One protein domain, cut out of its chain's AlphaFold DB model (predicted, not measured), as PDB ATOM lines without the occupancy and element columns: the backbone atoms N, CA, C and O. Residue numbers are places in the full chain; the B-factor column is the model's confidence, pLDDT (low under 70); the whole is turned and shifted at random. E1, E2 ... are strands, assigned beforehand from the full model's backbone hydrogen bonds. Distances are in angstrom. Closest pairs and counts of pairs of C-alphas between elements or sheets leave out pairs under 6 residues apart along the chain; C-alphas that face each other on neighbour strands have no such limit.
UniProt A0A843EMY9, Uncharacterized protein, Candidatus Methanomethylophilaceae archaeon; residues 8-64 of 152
ATOM      1  N   GLU A   8     -17.949 -32.154 -49.842       59.97
ATOM      2  CA  GLU A   8     -18.565 -31.088 -50.642       59.97
ATOM      3  C   GLU A   8     -17.787 -29.779 -50.463       59.97
ATOM      4  O   GLU A   8     -17.932 -29.030 -49.493       59.97
ATOM      5  N   VAL A   9     -16.922 -29.517 -51.430       61.09
ATOM      6  CA  VAL A   9     -15.951 -28.435 -51.423       61.09
ATOM      7  C   VAL A   9     -16.365 -27.407 -52.489       61.09
ATOM      8  O   VAL A   9     -16.256 -27.662 -53.688       61.09
ATOM      9  N   CYS A  10     -16.872 -26.237 -52.077       63.84
ATOM     10  CA  CYS A  10     -17.386 -25.200 -52.987       63.84
ATOM     11  C   CYS A  10     -16.305 -24.173 -53.358       63.84
ATOM     12  O   CYS A  10     -15.592 -23.685 -52.486       63.84
ATOM     13  N   LYS A  11     -16.209 -23.779 -54.637       62.12
ATOM     14  CA  LYS A  11     -15.246 -22.770 -55.122       62.12
ATOM     15  C   LYS A  11     -15.925 -21.435 -55.424       62.12
ATOM     16  O   LYS A  11     -16.949 -21.398 -56.100       62.12
ATOM     17  N   CYS A  12     -15.343 -20.329 -54.964       52.78
ATOM     18  CA  CYS A  12     -15.825 -18.984 -55.265       52.78
ATOM     19  C   CYS A  12     -15.500 -18.606 -56.722       52.78
ATOM     20  O   CYS A  12     -14.321 -18.554 -57.081       52.78
ATOM     21  N   PRO A  13     -16.499 -18.244 -57.547       50.44
ATOM     22  CA  PRO A  13     -16.299 -17.933 -58.964       50.44
ATOM     23  C   PRO A  13     -15.579 -16.599 -59.215       50.44
ATOM     24  O   PRO A  13     -15.238 -16.295 -60.353       50.44
ATOM     25  N   ARG A  14     -15.339 -15.786 -58.176       37.78
ATOM     26  CA  ARG A  14     -14.668 -14.482 -58.304       37.78
ATOM     27  C   ARG A  14     -13.183 -14.510 -57.932       37.78
ATOM     28  O   ARG A  14     -12.423 -13.720 -58.474       37.78
ATOM     29  N   CYS A  15     -12.765 -15.383 -57.015       63.00
ATOM     30  CA  CYS A  15     -11.367 -15.449 -56.560       63.00
ATOM     31  C   CYS A  15     -10.766 -16.863 -56.546       63.00
ATOM     32  O   CYS A  15      -9.600 -17.016 -56.204       63.00
ATOM     33  N   GLY A  16     -11.542 -17.900 -56.878       54.59
ATOM     34  CA  GLY A  16     -11.068 -19.285 -56.961       54.59
ATOM     35  C   GLY A  16     -10.859 -19.995 -55.619       54.59
ATOM     36  O   GLY A  16     -10.538 -21.182 -55.615       54.59
ATOM     37  N   MET A  17     -11.062 -19.316 -54.485       47.47
ATOM     38  CA  MET A  17     -10.913 -19.930 -53.162       47.47
ATOM     39  C   MET A  17     -11.983 -20.977 -52.872       47.47
ATOM     40  O   MET A  17     -13.108 -20.895 -53.363       47.47
ATOM     41  N   VAL A  18     -11.606 -21.945 -52.043       50.06
ATOM     42  CA  VAL A  18     -12.340 -23.182 -51.821       50.06
ATOM     43  C   VAL A  18     -12.815 -23.277 -50.363       50.06
ATOM     44  O   VAL A  18     -12.024 -23.040 -49.454       50.06
ATOM     45  N   PHE A  19     -14.079 -23.637 -50.134       56.03
ATOM     46  CA  PHE A  19     -14.722 -23.673 -48.815       56.03
ATOM     47  C   PHE A  19     -15.307 -25.058 -48.516       56.03
ATOM     48  O   PHE A  19     -15.886 -25.686 -49.400       56.03
ATOM     49  N   ARG A  20     -15.180 -25.508 -47.260       53.56
ATOM     50  CA  ARG A  20     -15.867 -26.692 -46.718       53.56
ATOM     51  C   ARG A  20     -17.134 -26.252 -45.980       53.56
ATOM     52  O   ARG A  20     -17.087 -25.282 -45.226       53.56
ATOM     53  N   LYS A  21     -18.240 -26.959 -46.210       50.28
ATOM     54  CA  LYS A  21     -19.602 -26.589 -45.783       50.28
ATOM     55  C   LYS A  21     -19.835 -26.650 -44.260       50.28
ATOM     56  O   LYS A  21     -20.776 -26.026 -43.782       50.28
ATOM     57  N   ASP A  22     -18.924 -27.273 -43.502       47.56
ATOM     58  CA  ASP A  22     -19.202 -27.682 -42.112       47.56
ATOM     59  C   ASP A  22     -18.385 -26.928 -41.043       47.56
ATOM     60  O   ASP A  22     -18.441 -27.263 -39.862       47.56
ATOM     61  N   SER A  23     -17.614 -25.901 -41.414       47.19
ATOM     62  CA  SER A  23     -16.861 -25.092 -40.443       47.19
ATOM     63  C   SER A  23     -17.551 -23.754 -40.201       47.19
ATOM     64  O   SER A  23     -17.357 -22.783 -40.934       47.19
ATOM     65  N   GLU A  24     -18.322 -23.694 -39.122       53.53
ATOM     66  CA  GLU A  24     -19.170 -22.585 -38.671       53.53
ATOM     67  C   GLU A  24     -18.418 -21.304 -38.221       53.53
ATOM     68  O   GLU A  24     -18.900 -20.556 -37.379       53.53
ATOM     69  N   THR A  25     -17.241 -20.977 -38.766       44.16
ATOM     70  CA  THR A  25     -16.578 -19.678 -38.512       44.16
ATOM     71  C   THR A  25     -15.701 -19.226 -39.680       44.16
ATOM     72  O   THR A  25     -14.503 -19.491 -39.760       44.16
ATOM     73  N   VAL A  26     -16.287 -18.442 -40.585       42.91
ATOM     74  CA  VAL A  26     -15.530 -17.675 -41.582       42.91
ATOM     75  C   VAL A  26     -14.821 -16.522 -40.865       42.91
ATOM     76  O   VAL A  26     -15.402 -15.460 -40.634       42.91
ATOM     77  N   HIS A  27     -13.553 -16.696 -40.489       45.84
ATOM     78  CA  HIS A  27     -12.733 -15.597 -39.973       45.84
ATOM     79  C   HIS A  27     -12.325 -14.642 -41.111       45.84
ATOM     80  O   HIS A  27     -11.183 -14.637 -41.567       45.84
ATOM     81  N   LEU A  28     -13.259 -13.775 -41.530       54.25
ATOM     82  CA  LEU A  28     -13.033 -12.568 -42.347       54.25
ATOM     83  C   LEU A  28     -12.197 -11.520 -41.575       54.25
ATOM     84  O   LEU A  28     -12.668 -10.416 -41.280       54.25
ATOM     85  N   THR A  29     -10.983 -11.875 -41.153       58.28
ATOM     86  CA  THR A  29     -10.142 -10.995 -40.324       58.28
ATOM     87  C   THR A  29      -9.415  -9.931 -41.139       58.28
ATOM     88  O   THR A  29      -9.169  -8.855 -40.595       58.28
ATOM     89  N   ASP A  30      -9.168 -10.157 -42.430       70.06
ATOM     90  CA  ASP A  30      -8.512  -9.180 -43.299       70.06
ATOM     91  C   ASP A  30      -9.507  -8.130 -43.815       70.06
ATOM     92  O   ASP A  30     -10.565  -8.433 -44.375       70.06
ATOM     93  N   ARG A  31      -9.174  -6.858 -43.598       81.06
ATOM     94  CA  ARG A  31      -9.942  -5.684 -44.022       81.06
ATOM     95  C   ARG A  31      -9.092  -4.853 -44.971       81.06
ATOM     96  O   ARG A  31      -7.950  -4.556 -44.650       81.06
ATOM     97  N   LEU A  32      -9.662  -4.453 -46.107       86.00
ATOM     98  CA  LEU A  32      -9.034  -3.585 -47.105       86.00
ATOM     99  C   LEU A  32      -9.665  -2.192 -47.054       86.00
ATOM    100  O   LEU A  32     -10.888  -2.058 -47.081       86.00
ATOM    101  N   CYS A  33      -8.843  -1.146 -47.036       86.44
ATOM    102  CA  CYS A  33      -9.305   0.218 -47.236       86.44
ATOM    103  C   CYS A  33      -9.407   0.518 -48.731       86.44
ATOM    104  O   CYS A  33      -8.400   0.708 -49.399       86.44
ATOM    105  N   LEU A  34     -10.622   0.696 -49.230       86.69
ATOM    106  CA  LEU A  34     -10.915   1.091 -50.606       86.69
ATOM    107  C   LEU A  34     -10.552   2.550 -50.926       86.69
ATOM    108  O   LEU A  34     -10.770   2.987 -52.044       86.69
ATOM    109  N   GLN A  35     -10.024   3.305 -49.956       84.62
ATOM    110  CA  GLN A  35      -9.598   4.700 -50.133       84.62
ATOM    111  C   GLN A  35      -8.078   4.835 -50.265       84.62
ATOM    112  O   GLN A  35      -7.609   5.702 -50.987       84.62
ATOM    113  N   CYS A  36      -7.307   4.009 -49.547       85.94
ATOM    114  CA  CYS A  36      -5.837   4.073 -49.548       85.94
ATOM    115  C   CYS A  36      -5.144   2.739 -49.862       85.94
ATOM    116  O   CYS A  36      -3.923   2.681 -49.863       85.94
ATOM    117  N   GLY A  37      -5.894   1.655 -50.072       86.00
ATOM    118  CA  GLY A  37      -5.359   0.325 -50.374       86.00
ATOM    119  C   GLY A  37      -4.808  -0.451 -49.173       86.00
ATOM    120  O   GLY A  37      -4.451  -1.614 -49.318       86.00
ATOM    121  N   HIS A  38      -4.743   0.145 -47.978       89.62
ATOM    122  CA  HIS A  38      -4.172  -0.525 -46.809       89.62
ATOM    123  C   HIS A  38      -4.980  -1.763 -46.386       89.62
ATOM    124  O   HIS A  38      -6.207  -1.690 -46.300       89.62
ATOM    125  N   VAL A  39      -4.292  -2.861 -46.056       88.12
ATOM    126  CA  VAL A  39      -4.886  -4.112 -45.555       88.12
ATOM    127  C   VAL A  39      -4.491  -4.336 -44.096       88.12
ATOM    128  O   VAL A  39      -3.323  -4.178 -43.746       88.12
ATOM    129  N   TRP A  40      -5.442  -4.716 -43.238       84.00
ATOM    130  CA  TRP A  40      -5.173  -5.013 -41.828       84.00
ATOM    131  C   TRP A  40      -6.032  -6.147 -41.275       84.00
ATOM    132  O   TRP A  40      -7.167  -6.360 -41.698       84.00
ATOM    133  N   LYS A  41      -5.502  -6.811 -40.245       79.44
ATOM    134  CA  LYS A  41      -6.220  -7.819 -39.460       79.44
ATOM    135  C   LYS A  41      -7.032  -7.155 -38.354       79.44
ATOM    136  O   LYS A  41      -6.476  -6.490 -37.479       79.44
ATOM    137  N   SER A  42      -8.350  -7.328 -38.371       67.88
ATOM    138  CA  SER A  42      -9.213  -6.890 -37.273       67.88
ATOM    139  C   SER A  42      -9.073  -7.837 -36.083       67.88
ATOM    140  O   SER A  42      -9.270  -9.042 -36.220       67.88
ATOM    141  N   ARG A  43      -8.791  -7.285 -34.895       68.25
ATOM    142  CA  ARG A  43      -8.725  -8.051 -33.634       68.25
ATOM    143  C   ARG A  43     -10.107  -8.433 -33.076       68.25
ATOM    144  O   ARG A  43     -10.182  -9.118 -32.066       68.25
ATOM    145  N   GLY A  44     -11.197  -7.998 -33.716       64.88
ATOM    146  CA  GLY A  44     -12.570  -8.279 -33.292       64.88
ATOM    147  C   GLY A  44     -13.551  -8.443 -34.455       64.88
ATOM    148  O   GLY A  44     -13.239  -8.122 -35.605       64.88
ATOM    149  N   ARG A  45     -14.760  -8.928 -34.137       65.00
ATOM    150  CA  ARG A  45     -15.850  -9.154 -35.109       65.00
ATOM    151  C   ARG A  45     -16.483  -7.858 -35.632       65.00
ATOM    152  O   ARG A  45     -17.040  -7.856 -36.725       65.00
ATOM    153  N   ALA A  46     -16.384  -6.764 -34.877       69.94
ATOM    154  CA  ALA A  46     -16.945  -5.473 -35.263       69.94
ATOM    155  C   ALA A  46     -16.153  -4.819 -36.408       69.94
ATOM    156  O   ALA A  46     -14.922  -4.882 -36.449       69.94
ATOM    157  N   LEU A  47     -16.865  -4.156 -37.325       73.94
ATOM    158  CA  LEU A  47     -16.239  -3.339 -38.362       73.94
ATOM    159  C   LEU A  47     -15.622  -2.082 -37.727       73.94
ATOM    160  O   LEU A  47     -16.310  -1.379 -36.981       73.94
ATOM    161  N   PRO A  48     -14.346  -1.763 -38.012       81.00
ATOM    162  CA  PRO A  48     -13.739  -0.545 -37.499       81.00
ATOM    163  C   PRO A  48     -14.452   0.684 -38.066       81.00
ATOM    164  O   PRO A  48     -14.834   0.724 -39.235       81.00
ATOM    165  N   ARG A  49     -14.593   1.734 -37.251       85.88
ATOM    166  CA  ARG A  49     -15.207   2.998 -37.696       85.88
ATOM    167  C   ARG A  49     -14.346   3.757 -38.705       85.88
ATOM    168  O   ARG A  49     -14.870   4.581 -39.445       85.88
ATOM    169  N   ARG A  50     -13.028   3.538 -38.700       89.38
ATOM    170  CA  ARG A  50     -12.058   4.264 -39.526       89.38
ATOM    171  C   ARG A  50     -10.932   3.346 -39.981       89.38
ATOM    172  O   ARG A  50     -10.581   2.407 -39.273       89.38
ATOM    173  N   CYS A  51     -10.337   3.664 -41.129       89.38
ATOM    174  CA  CYS A  51      -9.062   3.077 -41.531       89.38
ATOM    175  C   CYS A  51      -7.962   3.461 -40.520       89.38
ATOM    176  O   CYS A  51      -7.869   4.643 -40.180       89.38
ATOM    177  N   PRO A  52      -7.104   2.525 -40.075       89.56
ATOM    178  CA  PRO A  52      -6.007   2.835 -39.153       89.56
ATOM    179  C   PRO A  52      -4.922   3.732 -39.772       89.56
ATOM    180  O   PRO A  52      -4.255   4.454 -39.041       89.56
ATOM    181  N   VAL A  53      -4.777   3.729 -41.103       90.56
ATOM    182  CA  VAL A  53      -3.768   4.526 -41.822       90.56
ATOM    183  C   VAL A  53      -4.338   5.874 -42.268       90.56
ATOM    184  O   VAL A  53      -3.926   6.916 -41.772       90.56
ATOM    185  N   CYS A  54      -5.335   5.894 -43.160       88.81
ATOM    186  CA  CYS A  54      -5.853   7.157 -43.710       88.81
ATOM    187  C   CYS A  54      -6.968   7.807 -42.870       88.81
ATOM    188  O   CYS A  54      -7.477   8.865 -43.236       88.81
ATOM    189  N   ARG A  55      -7.402   7.173 -41.768       89.75
ATOM    190  CA  ARG A  55      -8.489   7.632 -40.871       89.75
ATOM    191  C   ARG A  55      -9.852   7.854 -41.541       89.75
ATOM    192  O   ARG A  55     -10.789   8.346 -40.896       89.75
ATOM    193  N   SER A  56      -9.998   7.442 -42.802       87.19
ATOM    194  CA  SER A  56     -11.255   7.543 -43.536       87.19
ATOM    195  C   SER A  56     -12.336   6.714 -42.851       87.19
ATOM    196  O   SER A  56     -12.148   5.525 -42.588       87.19
ATOM    197  N   ALA A  57     -13.484   7.340 -42.592       90.81
ATOM    198  CA  ALA A  57     -14.693   6.651 -42.143       90.81
ATOM    199  C   ALA A  57     -15.387   5.882 -43.283       90.81
ATOM    200  O   ALA A  57     -16.259   5.060 -43.042       90.81
ATOM    201  N   ARG A  58     -14.973   6.142 -44.527       88.12
ATOM    202  CA  ARG A  58     -15.472   5.533 -45.766       88.12
ATOM    203  C   ARG A  58     -14.513   4.467 -46.297       88.12
ATOM    204  O   ARG A  58     -14.423   4.222 -47.494       88.12
ATOM    205  N   TRP A  59     -13.729   3.862 -45.408       88.19
ATOM    206  CA  TRP A  59     -12.678   2.919 -45.785       88.19
ATOM    207  C   TRP A  59     -13.223   1.670 -46.484       88.19
ATOM    208  O   TRP A  59     -12.512   1.095 -47.292       88.19
ATOM    209  N   ASN A  60     -14.457   1.263 -46.193       85.75
ATOM    210  CA  ASN A  60     -15.117   0.083 -46.754       85.75
ATOM    211  C   ASN A  60     -16.087   0.409 -47.900       85.75
ATOM    212  O   ASN A  60     -16.804  -0.476 -48.356       85.75
ATOM    213  N   THR A  61     -16.130   1.660 -48.358       84.12
ATOM    214  CA  THR A  61     -16.907   2.062 -49.537       84.12
ATOM    215  C   THR A  61     -15.958   2.332 -50.699       84.12
ATOM    216  O   THR A  61     -14.888   2.885 -50.434       84.12
ATOM    217  N   PRO A  62     -16.313   1.992 -51.951       81.94
ATOM    218  CA  PRO A  62     -15.478   2.277 -53.116       81.94
ATOM    219  C   PRO A  62     -14.980   3.727 -53.127       81.94
ATOM    220  O   PRO A  62     -15.750   4.655 -52.851       81.94
ATOM    221  N   ALA A  63     -13.685   3.930 -53.396       79.19
ATOM    222  CA  ALA A  63     -13.178   5.264 -53.694       79.19
ATOM    223  C   ALA A  63     -13.918   5.824 -54.905       79.19
ATOM    224  O   ALA A  63     -14.273   5.101 -55.836       79.19
ATOM    225  N   ARG A  64     -14.165   7.129 -54.869       82.00
ATOM    226  CA  ARG A  64     -14.689   7.825 -56.036       82.00
ATOM    227  C   ARG A  64     -13.580   7.933 -57.064       82.00
ATOM    228  O   ARG A  64     -12.437   8.210 -56.707       82.00
TER     229      ARG A  64
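Overview. This is residues 8 to 64 of the 152 residues of an uncharacterized protein of Candidatus Methanomethylophilaceae archaeon (UniProt A0A843EMY9). There is little regular structure here: two small strand hairpins, E1-E2 and E3-E4, stand apart in a loose, flat shape, with E1-E2 at one end, residues 21 to 29 joining it to E3-E4, and the unnamed residues 42 to 64 after E3-E4 reaching to the other end at Arg 55. The unnamed stretch of residues 42 to 64 folds back beside E3-E4, and residues 12 to 17 stick out. The printed part has 57 residues, 12 in named strands, all strand in class; both sheets are antiparallel. The radius of gyration of the C-alphas is 14.1 A; the spans are 41 by 25 by 13 A.

Arrangement. Look at E3, residues 30 to 32, and E4, residues 39 to 41: a hairpin at 151 degrees, N 31 and O 40 being 2.8 A apart. E1, residues 9 to 11, and E2, residues 18 to 20, form another, with N 19 to O 10 at 2.8 A. E2 and E3 are apart.

Along the chain. Find C-alpha 9 at (-15.951, -28.435, -51.423); E1 runs 6.8 A, E2 7.1 A, E3 6.8 A and E4 7.3 A, to C-alpha 41 at (-6.220, -7.819, -39.460).

Size, cuts and confidence. The C-alphas farthest apart, Glu 8 and Arg 55, are 41.2 A apart. The printed part has no cut and no long link. Look for pLDDT under 70 at residues 8 to 29 and 42 to 46.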